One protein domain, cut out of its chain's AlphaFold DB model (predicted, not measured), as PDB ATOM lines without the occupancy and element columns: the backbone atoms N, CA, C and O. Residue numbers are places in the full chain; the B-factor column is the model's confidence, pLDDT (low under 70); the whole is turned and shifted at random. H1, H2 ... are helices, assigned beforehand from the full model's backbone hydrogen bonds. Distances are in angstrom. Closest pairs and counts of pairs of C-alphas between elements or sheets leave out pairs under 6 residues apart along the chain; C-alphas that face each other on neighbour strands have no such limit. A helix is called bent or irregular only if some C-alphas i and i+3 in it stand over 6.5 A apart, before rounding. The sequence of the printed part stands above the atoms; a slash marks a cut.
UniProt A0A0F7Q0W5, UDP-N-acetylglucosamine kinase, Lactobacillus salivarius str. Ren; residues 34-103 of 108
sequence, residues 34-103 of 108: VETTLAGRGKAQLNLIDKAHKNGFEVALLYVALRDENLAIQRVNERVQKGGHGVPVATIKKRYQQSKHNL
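This is residues 34 to 103 of the 108 residues of the protein "UDP-N-acetylglucosamine kinase" of Lactobacillus salivarius str. Ren (UniProt A0A0F7Q0W5). Two helices, H3 and H2, meet near their first residues at a corner and run away from it in opposite ways, while a third helix, H1, lies by itself toward the other end of a loose, elongated model. An unnamed stretch, residues 55 to 68, runs along the length from H1 back to H2, and the outer part of H1 with the turn after it, residues 51 to 56, sticks out from the rest. The printed part has 70 residues with three named helices, in the order H1, H2, H3 along the chain, and no named strand; its class is all helix. It is loose, with a radius of gyration of the C-alphas of 14.6 A, and its C-alphas span 43 by 25 by 18 A along the three main axes.

Begin with the longest helix by residues, H3, residues 89 to 102. It touches H2, residues 69 to 81, with 6 pairs of C-alphas within 8 A. Look for the closest C-alphas of the two at Glu 69 and Lys 93, where they are 5.9 A apart. H2 touches H3 with residues 69 to 73 alone. The lines of H2 and H3 stand at a steep tilt of 46 degrees, and the two helices run opposite ways. Their centres are 14.1 A apart. Now go to H1, residues 43 to 54, which touches no helix. H1 and H3 are apart, with no C-alpha of the one within 8 A of the other. H1 and H2 are apart by the same measure, though they follow each other in the chain. Residues 51 to 56, of which 51 to 54 belong to H1, stand free, with no C-alpha 8 or more residues away along the chain within 10 A. Along the backbones of H1, H2 and H3 you find every pair of O of residue i and N of residue i+4 within hydrogen-bond range.

Find C-alpha 89 of Val 89 at (27.807, 32.145, 35.202); from there H3 runs 19.8 A, first to last C-alpha, to Asn 102 at (15.247, 26.685, 20.904). H2 begins at Glu 69, with its C-alpha at (18.473, 32.624, 35.275), and its 13 residues measure 18.7 A from first to last C-alpha, ending at Gln 81. For H1, look at Lys 43, whose C-alpha stands at (20.371, 20.126, 14.343); the helix measures 16.3 A to the C-alpha of Lys 54 and has 12 residues. None of the three helices is bent or irregular.

The two C-alphas farthest apart are those of Lys 54 and Gln 81, the last residues of H1 and H2, at 43.8 A. The first and last printed C-alphas, of Val 34 and Leu 103, are 15.9 A apart. The printed part runs from residue 34 to residue 103 without a cut, within a full chain of 108 residues. Read on from Lys 54 and you come to the long link from H1 to H2, with 14 residues between them, residues 55 to 68; their C-alphas lie 9 to 25 A from the mean of all C-alphas. The link from H2 to H3 is short but not tight, with 7 residues between them. In the B-factor column the mean pLDDT of the printed part is 94.0, and no printed residue is under 70. By helix the mean pLDDT is 92 in H1, 97 in H2 and 95 in H3.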
ATOM      1  N   VAL A  34      17.943  10.991  27.113       92.56
ATOM      2  CA  VAL A  34      19.032  11.923  26.807       92.56
ATOM      3  C   VAL A  34      18.742  13.247  27.490       92.56
ATOM      4  O   VAL A  34      17.737  13.898  27.207       92.56
ATOM      5  N   GLU A  35      19.650  13.668  28.365       92.31
ATOM      6  CA  GLU A  35      19.562  14.958  29.037       92.31
ATOM      7  C   GLU A  35      20.239  16.042  28.205       92.31
ATOM      8  O   GLU A  35      21.388  15.929  27.784       92.31
ATOM      9  N   THR A  36      19.542  17.154  27.989       91.62
ATOM     10  CA  THR A  36      20.132  18.313  27.325       91.62
ATOM     11  C   THR A  36      19.645  19.604  27.955       91.62
ATOM     12  O   THR A  36      18.513  19.712  28.416       91.62
ATOM     13  N   THR A  37      20.484  20.638  27.921       93.19
ATOM     14  CA  THR A  37      20.051  21.988  28.305       93.19
ATOM     15  C   THR A  37      19.231  22.670  27.204       93.19
ATOM     16  O   THR A  37      18.852  23.825  27.373       93.19
ATOM     17  N   LEU A  38      19.042  22.021  26.044       93.19
ATOM     18  CA  LEU A  38      18.417  22.579  24.836       93.19
ATOM     19  C   LEU A  38      19.103  23.864  24.323       93.19
ATOM     20  O   LEU A  38      18.551  24.607  23.530       93.19
ATOM     21  N   ALA A  39      20.340  24.138  24.742       92.38
ATOM     22  CA  ALA A  39      21.067  25.362  24.380       92.38
ATOM     23  C   ALA A  39      22.078  25.171  23.233       92.38
ATOM     24  O   ALA A  39      22.767  26.110  22.834       92.38
ATOM     25  N   GLY A  40      22.224  23.937  22.744       85.50
ATOM     26  CA  GLY A  40      23.118  23.601  21.638       85.50
ATOM     27  C   GLY A  40      22.556  24.000  20.272       85.50
ATOM     28  O   GLY A  40      21.482  24.587  20.155       85.50
ATOM     29  N   ARG A  41      23.284  23.648  19.207       79.44
ATOM     30  CA  ARG A  41      22.747  23.719  17.842       79.44
ATOM     31  C   ARG A  41      21.693  22.619  17.687       79.44
ATOM     32  O   ARG A  41      22.070  21.452  17.647       79.44
ATOM     33  N   GLY A  42      20.418  22.991  17.550       79.94
ATOM     34  CA  GLY A  42      19.288  22.046  17.529       79.94
ATOM     35  C   GLY A  42      19.368  20.946  16.463       79.94
ATOM     36  O   GLY A  42      18.756  19.898  16.624       79.94
ATOM     37  N   LYS A  43      20.180  21.123  15.411       86.06
ATOM     38  CA  LYS A  43      20.371  20.126  14.343       86.06
ATOM     39  C   LYS A  43      20.790  18.744  14.862       86.06
ATOM     40  O   LYS A  43      20.327  17.745  14.330       86.06
ATOM     41  N   ALA A  44      21.659  18.670  15.873       84.94
ATOM     42  CA  ALA A  44      22.110  17.378  16.397       84.94
ATOM     43  C   ALA A  44      20.972  16.622  17.105       84.94
ATOM     44  O   ALA A  44      20.786  15.434  16.862       84.94
ATOM     45  N   GLN A  45      20.185  17.325  17.924       88.31
ATOM     46  CA  GLN A  45      19.016  16.765  18.602       88.31
ATOM     47  C   GLN A  45      17.916  16.378  17.609       88.31
ATOM     48  O   GLN A  45      17.353  15.298  17.730       88.31
ATOM     49  N   LEU A  46      17.646  17.210  16.598       90.94
ATOM     50  CA  LEU A  46      16.660  16.895  15.560       90.94
ATOM     51  C   LEU A  46      17.050  15.638  14.776       90.94
ATOM     52  O   LEU A  46      16.245  14.724  14.656       90.94
ATOM     53  N   ASN A  47      18.314  15.527  14.349       91.12
ATOM     54  CA  ASN A  47      18.810  14.321  13.680       91.12
ATOM     55  C   ASN A  47      18.667  13.063  14.555       91.12
ATOM     56  O   ASN A  47      18.428  11.972  14.037       91.12
ATOM     57  N   LEU A  48      18.852  13.205  15.872       90.94
ATOM     58  CA  LEU A  48      18.693  12.109  16.820       90.94
ATOM     59  C   LEU A  48      17.230  11.662  16.921       90.94
ATOM     60  O   LEU A  48      16.961  10.466  16.851       90.94
ATOM     61  N   ILE A  49      16.307  12.619  17.043       93.62
ATOM     62  CA  ILE A  49      14.859  12.374  17.073       93.62
ATOM     63  C   ILE A  49      14.413  11.702  15.768       93.62
ATOM     64  O   ILE A  49      13.729  10.682  15.806       93.62
ATOM     65  N   ASP A  50      14.873  12.199  14.619       94.81
ATOM     66  CA  ASP A  50      14.578  11.605  13.312       94.81
ATOM     67  C   ASP A  50      15.082  10.160  13.211       94.81
ATOM     68  O   ASP A  50      14.384   9.292  12.682       94.81
ATOM     69  N   LYS A  51      16.294   9.876  13.715       94.12
ATOM     70  CA  LYS A  51      16.835   8.508  13.756       94.12
ATOM     71  C   LYS A  51      16.001   7.612  14.679       94.12
ATOM     72  O   LYS A  51      15.710   6.482  14.303       94.12
ATOM     73  N   ALA A  52      15.597   8.107  15.847       96.12
ATOM     74  CA  ALA A  52      14.764   7.359  16.785       96.12
ATOM     75  C   ALA A  52      13.411   6.980  16.160       96.12
ATOM     76  O   ALA A  52      13.061   5.800  16.144       96.12
ATOM     77  N   HIS A  53      12.708   7.935  15.540       96.56
ATOM     78  CA  HIS A  53      11.455   7.654  14.832       96.56
ATOM     79  C   HIS A  53      11.637   6.630  13.704       96.56
ATOM     80  O   HIS A  53      10.847   5.696  13.586       96.56
ATOM     81  N   LYS A  54      12.704   6.751  12.900       96.06
ATOM     82  CA  LYS A  54      13.016   5.775  11.838       96.06
ATOM     83  C   LYS A  54      13.269   4.365  12.372       96.06
ATOM     84  O   LYS A  54      12.982   3.402  11.671       96.06
ATOM     85  N   ASN A  55      13.768   4.249  13.601       95.69
ATOM     86  CA  ASN A  55      14.000   2.974  14.274       95.69
ATOM     87  C   ASN A  55      12.769   2.468  15.059       95.69
ATOM     88  O   ASN A  55      12.873   1.456  15.750       95.69
ATOM     89  N   GLY A  56      11.614   3.138  14.945       96.50
ATOM     90  CA  GLY A  56      10.347   2.715  15.550       96.50
ATOM     91  C   GLY A  56      10.156   3.131  17.009       96.50
ATOM     92  O   GLY A  56       9.282   2.590  17.679       96.50
ATOM     93  N   PHE A  57      10.960   4.069  17.515       97.88
ATOM     94  CA  PHE A  57      10.797   4.587  18.870       97.88
ATOM     95  C   PHE A  57       9.654   5.601  18.951       97.88
ATOM     96  O   PHE A  57       9.505   6.460  18.080       97.88
ATOM     97  N   GLU A  58       8.923   5.565  20.061       97.31
ATOM     98  CA  GLU A  58       8.165   6.716  20.540       97.31
ATOM     99  C   GLU A  58       9.129   7.713  21.201       97.31
ATOM    100  O   GLU A  58      10.015   7.322  21.966       97.31
ATOM    101  N   VAL A  59       8.972   9.004  20.903       95.94
ATOM    102  CA  VAL A  59       9.826  10.064  21.448       95.94
ATOM    103  C   VAL A  59       8.973  11.062  22.220       95.94
ATOM    104  O   VAL A  59       8.104  11.719  21.653       95.94
ATOM    105  N   ALA A  60       9.277  11.226  23.508       94.94
ATOM    106  CA  ALA A  60       8.678  12.241  24.366       94.94
ATOM    107  C   ALA A  60       9.726  13.281  24.782       94.94
ATOM    108  O   ALA A  60      10.827  12.932  25.212       94.94
ATOM    109  N   LEU A  61       9.374  14.568  24.691       92.75
ATOM    110  CA  LEU A  61      10.195  15.670  25.191       92.75
ATOM    111  C   LEU A  61       9.620  16.189  26.510       92.75
ATOM    112  O   LEU A  61       8.522  16.740  26.543       92.75
ATOM    113  N   LEU A  62      10.401  16.078  27.584       94.25
ATOM    114  CA  LEU A  62      10.093  16.698  28.870       94.25
ATOM    115  C   LEU A  62      10.962  17.943  29.049       94.25
ATOM    116  O   LEU A  62      12.179  17.849  29.205       94.25
ATOM    117  N   TYR A  63      10.334  19.119  29.027       93.31
ATOM    118  CA  TYR A  63      11.023  20.391  29.230       93.31
ATOM    119  C   TYR A  63      10.740  20.951  30.625       93.31
ATOM    120  O   TYR A  63       9.601  21.275  30.957       93.31
ATOM    121  N   VAL A  64      11.790  21.102  31.435       93.69
ATOM    122  CA  VAL A  64      11.703  21.659  32.792       93.69
ATOM    123  C   VAL A  64      12.507  22.953  32.857       93.69
ATOM    124  O   VAL A  64      13.733  22.939  32.751       93.69
ATOM    125  N   ALA A  65      11.819  24.077  33.064       92.62
ATOM    126  CA  ALA A  65      12.441  25.390  33.199       92.62
ATOM    127  C   ALA A  65      12.340  25.943  34.622       92.62
ATOM    128  O   ALA A  65      11.402  25.670  35.369       92.62
ATOM    129  N   LEU A  66      13.318  26.778  34.970       95.31
ATOM    130  CA  LEU A  66      13.270  27.614  36.163       95.31
ATOM    131  C   LEU A  66      12.671  28.976  35.829       95.31
ATOM    132  O   LEU A  66      12.789  29.463  34.702       95.31
ATOM    133  N   ARG A  67      12.095  29.610  36.853       94.31
ATOM    134  CA  ARG A  67      11.460  30.927  36.735       94.31
ATOM    135  C   ARG A  67      12.390  32.000  36.146       94.31
ATOM    136  O   ARG A  67      11.920  32.860  35.414       94.31
ATOM    137  N   ASP A  68      13.691  31.938  36.445       96.12
ATOM    138  CA  ASP A  68      14.691  32.911  36.002       96.12
ATOM    139  C   ASP A  68      16.121  32.323  36.013       96.12
ATOM    140  O   ASP A  68      16.378  31.256  36.585       96.12
ATOM    141  N   GLU A  69      17.059  33.020  35.360       96.31
ATOM    142  CA  GLU A  69      18.473  32.624  35.275       96.31
ATOM    143  C   GLU A  69      19.239  32.774  36.602       96.31
ATOM    144  O   GLU A  69      20.212  32.051  36.830       96.31
ATOM    145  N   ASN A  70      18.803  33.663  37.500       97.75
ATOM    146  CA  ASN A  70      19.455  33.881  38.794       97.75
ATOM    147  C   ASN A  70      19.252  32.676  39.715       97.75
ATOM    148  O   ASN A  70      20.192  32.251  40.385       97.75
ATOM    149  N   LEU A  71      18.070  32.059  39.681       97.88
ATOM    150  CA  LEU A  71      17.798  30.811  40.386       97.88
ATOM    151  C   LEU A  71      18.669  29.666  39.850       97.88
ATOM    152  O   LEU A  71      19.152  28.844  40.627       97.88
ATOM    153  N   ALA A  72      18.920  29.611  38.538       97.19
ATOM    154  CA  ALA A  72      19.836  28.622  37.966       97.19
ATOM    155  C   ALA A  72      21.274  28.818  38.482       97.19
ATOM    156  O   ALA A  72      21.925  27.847  38.870       97.19
ATOM    157  N   ILE A  73      21.747  30.069  38.542       98.31
ATOM    158  CA  ILE A  73      23.059  30.423  39.102       98.31
ATOM    159  C   ILE A  73      23.142  30.026  40.580       98.31
ATOM    160  O   ILE A  73      24.097  29.360  40.978       98.31
ATOM    161  N   GLN A  74      22.126  30.367  41.377       98.12
ATOM    162  CA  GLN A  74      22.065  30.014  42.794       98.12
ATOM    163  C   GLN A  74      22.179  28.497  42.999       98.12
ATOM    164  O   GLN A  74      23.019  28.047  43.776       98.12
ATOM    165  N   ARG A  75      21.402  27.695  42.260       97.25
ATOM    166  CA  ARG A  75      21.430  26.226  42.380       97.25
ATOM    167  C   ARG A  75      22.785  25.628  41.994       97.25
ATOM    168  O   ARG A  75      23.211  24.646  42.601       97.25
ATOM    169  N   VAL A  76      23.483  26.203  41.009       97.12
ATOM    170  CA  VAL A  76      24.853  25.777  40.668       97.12
ATOM    171  C   VAL A  76      25.827  26.135  41.788       97.12
ATOM    172  O   VAL A  76      26.628  25.283  42.164       97.12
ATOM    173  N   ASN A  77      25.732  27.335  42.363       97.69
ATOM    174  CA  ASN A  77      26.577  27.734  43.489       97.69
ATOM    175  C   ASN A  77      26.378  26.805  44.693       97.69
ATOM    176  O   ASN A  77      27.354  26.292  45.232       97.69
ATOM    177  N   GLU A  78      25.130  26.513  45.068       98.00
ATOM    178  CA  GLU A  78      24.810  25.570  46.147       98.00
ATOM    179  C   GLU A  78      25.381  24.168  45.884       98.00
ATOM    180  O   GLU A  78      25.899  23.525  46.797       98.00
ATOM    181  N   ARG A  79      25.324  23.690  44.632       96.94
ATOM    182  CA  ARG A  79      25.925  22.410  44.232       96.94
ATOM    183  C   ARG A  79      27.445  22.423  44.387       96.94
ATOM    184  O   ARG A  79      27.998  21.445  44.880       96.94
ATOM    185  N   VAL A  80      28.112  23.505  43.987       96.31
ATOM    186  CA  VAL A  80      29.572  23.654  44.120       96.31
ATOM    187  C   VAL A  80      29.990  23.689  45.589       96.31
ATOM    188  O   VAL A  80      30.935  23.001  45.956       96.31
ATOM    189  N   GLN A  81      29.250  24.395  46.453       96.94
ATOM    190  CA  GLN A  81      29.514  24.401  47.902       96.94
ATOM    191  C   GLN A  81      29.407  23.003  48.533       96.94
ATOM    192  O   GLN A  81      30.068  22.712  49.523       96.94
ATOM    193  N   LYS A  82      28.608  22.114  47.934       96.69
ATOM    194  CA  LYS A  82      28.482  20.702  48.327       96.69
ATOM    195  C   LYS A  82      29.499  19.780  47.629       96.69
ATOM    196  O   LYS A  82      29.356  18.565  47.706       96.69
ATOM    197  N   GLY A  83      30.496  20.331  46.932       93.81
ATOM    198  CA  GLY A  83      31.548  19.577  46.238       93.81
ATOM    199  C   GLY A  83      31.185  19.084  44.830       93.81
ATOM    200  O   GLY A  83      31.881  18.232  44.282       93.81
ATOM    201  N   GLY A  84      30.095  19.575  44.234       93.81
ATOM    202  CA  GLY A  84      29.652  19.172  42.896       93.81
ATOM    203  C   GLY A  84      30.236  19.996  41.738       93.81
ATOM    204  O   GLY A  84      30.979  20.956  41.925       93.81
ATOM    205  N   HIS A  85      29.843  19.635  40.511       92.44
ATOM    206  CA  HIS A  85      30.317  20.248  39.259       92.44
ATOM    207  C   HIS A  85      29.932  21.737  39.136       92.44
ATOM    208  O   HIS A  85      28.762  22.097  39.300       92.44
ATOM    209  N   GLY A  86      30.871  22.610  38.776       94.50
ATOM    210  CA  GLY A  86      30.638  24.042  38.555       94.50
ATOM    211  C   GLY A  86      30.407  24.403  37.089       94.50
ATOM    212  O   GLY A  86      30.927  23.766  36.186       94.50
ATOM    213  N   VAL A  87      29.618  25.444  36.824       94.88
ATOM    214  CA  VAL A  87      29.428  25.975  35.462       94.88
ATOM    215  C   VAL A  87      29.625  27.488  35.504       94.88
ATOM    216  O   VAL A  87      29.034  28.130  36.373       94.88
ATOM    217  N   PRO A  88      30.404  28.089  34.584       96.00
ATOM    218  CA  PRO A  88      30.575  29.537  34.554       96.00
ATOM    219  C   PRO A  88      29.236  30.269  34.422       96.00
ATOM    220  O   PRO A  88      28.405  29.903  33.587       96.00
ATOM    221  N   VAL A  89      29.048  31.346  35.190       97.94
ATOM    222  CA  VAL A  89      27.807  32.145  35.202       97.94
ATOM    223  C   VAL A  89      27.405  32.602  33.797       97.94
ATOM    224  O   VAL A  89      26.245  32.463  33.414       97.94
ATOM    225  N   ALA A  90      28.362  33.074  32.993       97.69
ATOM    226  CA  ALA A  90      28.111  33.479  31.609       97.69
ATOM    227  C   ALA A  90      27.543  32.327  30.756       97.69
ATOM    228  O   ALA A  90      26.614  32.530  29.972       97.69
ATOM    229  N   THR A  91      28.044  31.105  30.955       96.62
ATOM    230  CA  THR A  91      27.533  29.903  30.288       96.62
ATOM    231  C   THR A  91      26.126  29.561  30.768       96.62
ATOM    232  O   THR A  91      25.286  29.223  29.938       96.62
ATOM    233  N   ILE A  92      25.833  29.683  32.069       97.44
ATOM    234  CA  ILE A  92      24.483  29.448  32.615       97.44
ATOM    235  C   ILE A  92      23.477  30.405  31.969       97.44
ATOM    236  O   ILE A  92      22.482  29.947  31.409       97.44
ATOM    237  N   LYS A  93      23.762  31.713  31.978       97.19
ATOM    238  CA  LYS A  93      22.891  32.741  31.386       97.19
ATOM    239  C   LYS A  93      22.658  32.506  29.899       97.19
ATOM    240  O   LYS A  93      21.520  32.437  29.445       97.19
ATOM    241  N   LYS A  94      23.741  32.286  29.146       96.50
ATOM    242  CA  LYS A  94      23.665  31.970  27.716       96.50
ATOM    243  C   LYS A  94      22.778  30.749  27.463       96.50
ATOM    244  O   LYS A  94      21.895  30.809  26.611       96.50
ATOM    245  N   ARG A  95      22.983  29.661  28.215       96.00
ATOM    246  CA  ARG A  95      22.192  28.434  28.063       96.00
ATOM    247  C   ARG A  95      20.726  28.646  28.422       96.00
ATOM    248  O   ARG A  95      19.882  28.125  27.709       96.00
ATOM    249  N   TYR A  96      20.423  29.423  29.461       95.75
ATOM    250  CA  TYR A  96      19.048  29.739  29.850       95.75
ATOM    251  C   TYR A  96      18.281  30.417  28.704       95.75
ATOM    252  O   TYR A  96      17.210  29.956  28.316       95.75
ATOM    253  N   GLN A  97      18.866  31.456  28.100       94.00
ATOM    254  CA  GLN A  97      18.235  32.175  26.988       94.00
ATOM    255  C   GLN A  97      18.112  31.301  25.729       94.00
ATOM    256  O   GLN A  97      17.051  31.240  25.113       94.00
ATOM    257  N   GLN A  98      19.177  30.574  25.369       93.81
ATOM    258  CA  GLN A  98      19.171  29.693  24.196       93.81
ATOM    259  C   GLN A  98      18.184  28.532  24.336       93.81
ATOM    260  O   GLN A  98      17.510  28.199  23.372       93.81
ATOM    261  N   SER A  99      18.074  27.948  25.530       93.75
ATOM    262  CA  SER A  99      17.122  26.875  25.831       93.75
ATOM    263  C   SER A  99      15.688  27.297  25.522       93.75
ATOM    264  O   SER A  99      14.977  26.592  24.814       93.75
ATOM    265  N   LYS A 100      15.293  28.488  25.991       90.12
ATOM    266  CA  LYS A 100      13.962  29.052  25.737       90.12
ATOM    267  C   LYS A 100      13.740  29.377  24.265       90.12
ATOM    268  O   LYS A 100      12.664  29.120  23.752       90.12
ATOM    269  N   HIS A 101      14.746  29.938  23.597       90.69
ATOM    270  CA  HIS A 101      14.662  30.257  22.171       90.69
ATOM    271  C   HIS A 101      14.519  29.004  21.296       90.69
ATOM    272  O   HIS A 101      13.780  29.010  20.318       90.69
ATOM    273  N   ASN A 102      15.234  27.937  21.651       89.94
ATOM    274  CA  ASN A 102      15.247  26.685  20.904       89.94
ATOM    275  C   ASN A 102      14.028  25.800  21.180       89.94
ATOM    276  O   ASN A 102      13.821  24.843  20.438       89.94
ATOM    277  N   LEU A 103      13.255  26.069  22.235       87.19
ATOM    278  CA  LEU A 103      11.958  25.441  22.430       87.19
ATOM    279  C   LEU A 103      10.962  26.148  21.497       87.19
ATOM    280  O   LEU A 103      10.595  27.291  21.780       87.19
TER     281      LEU A 103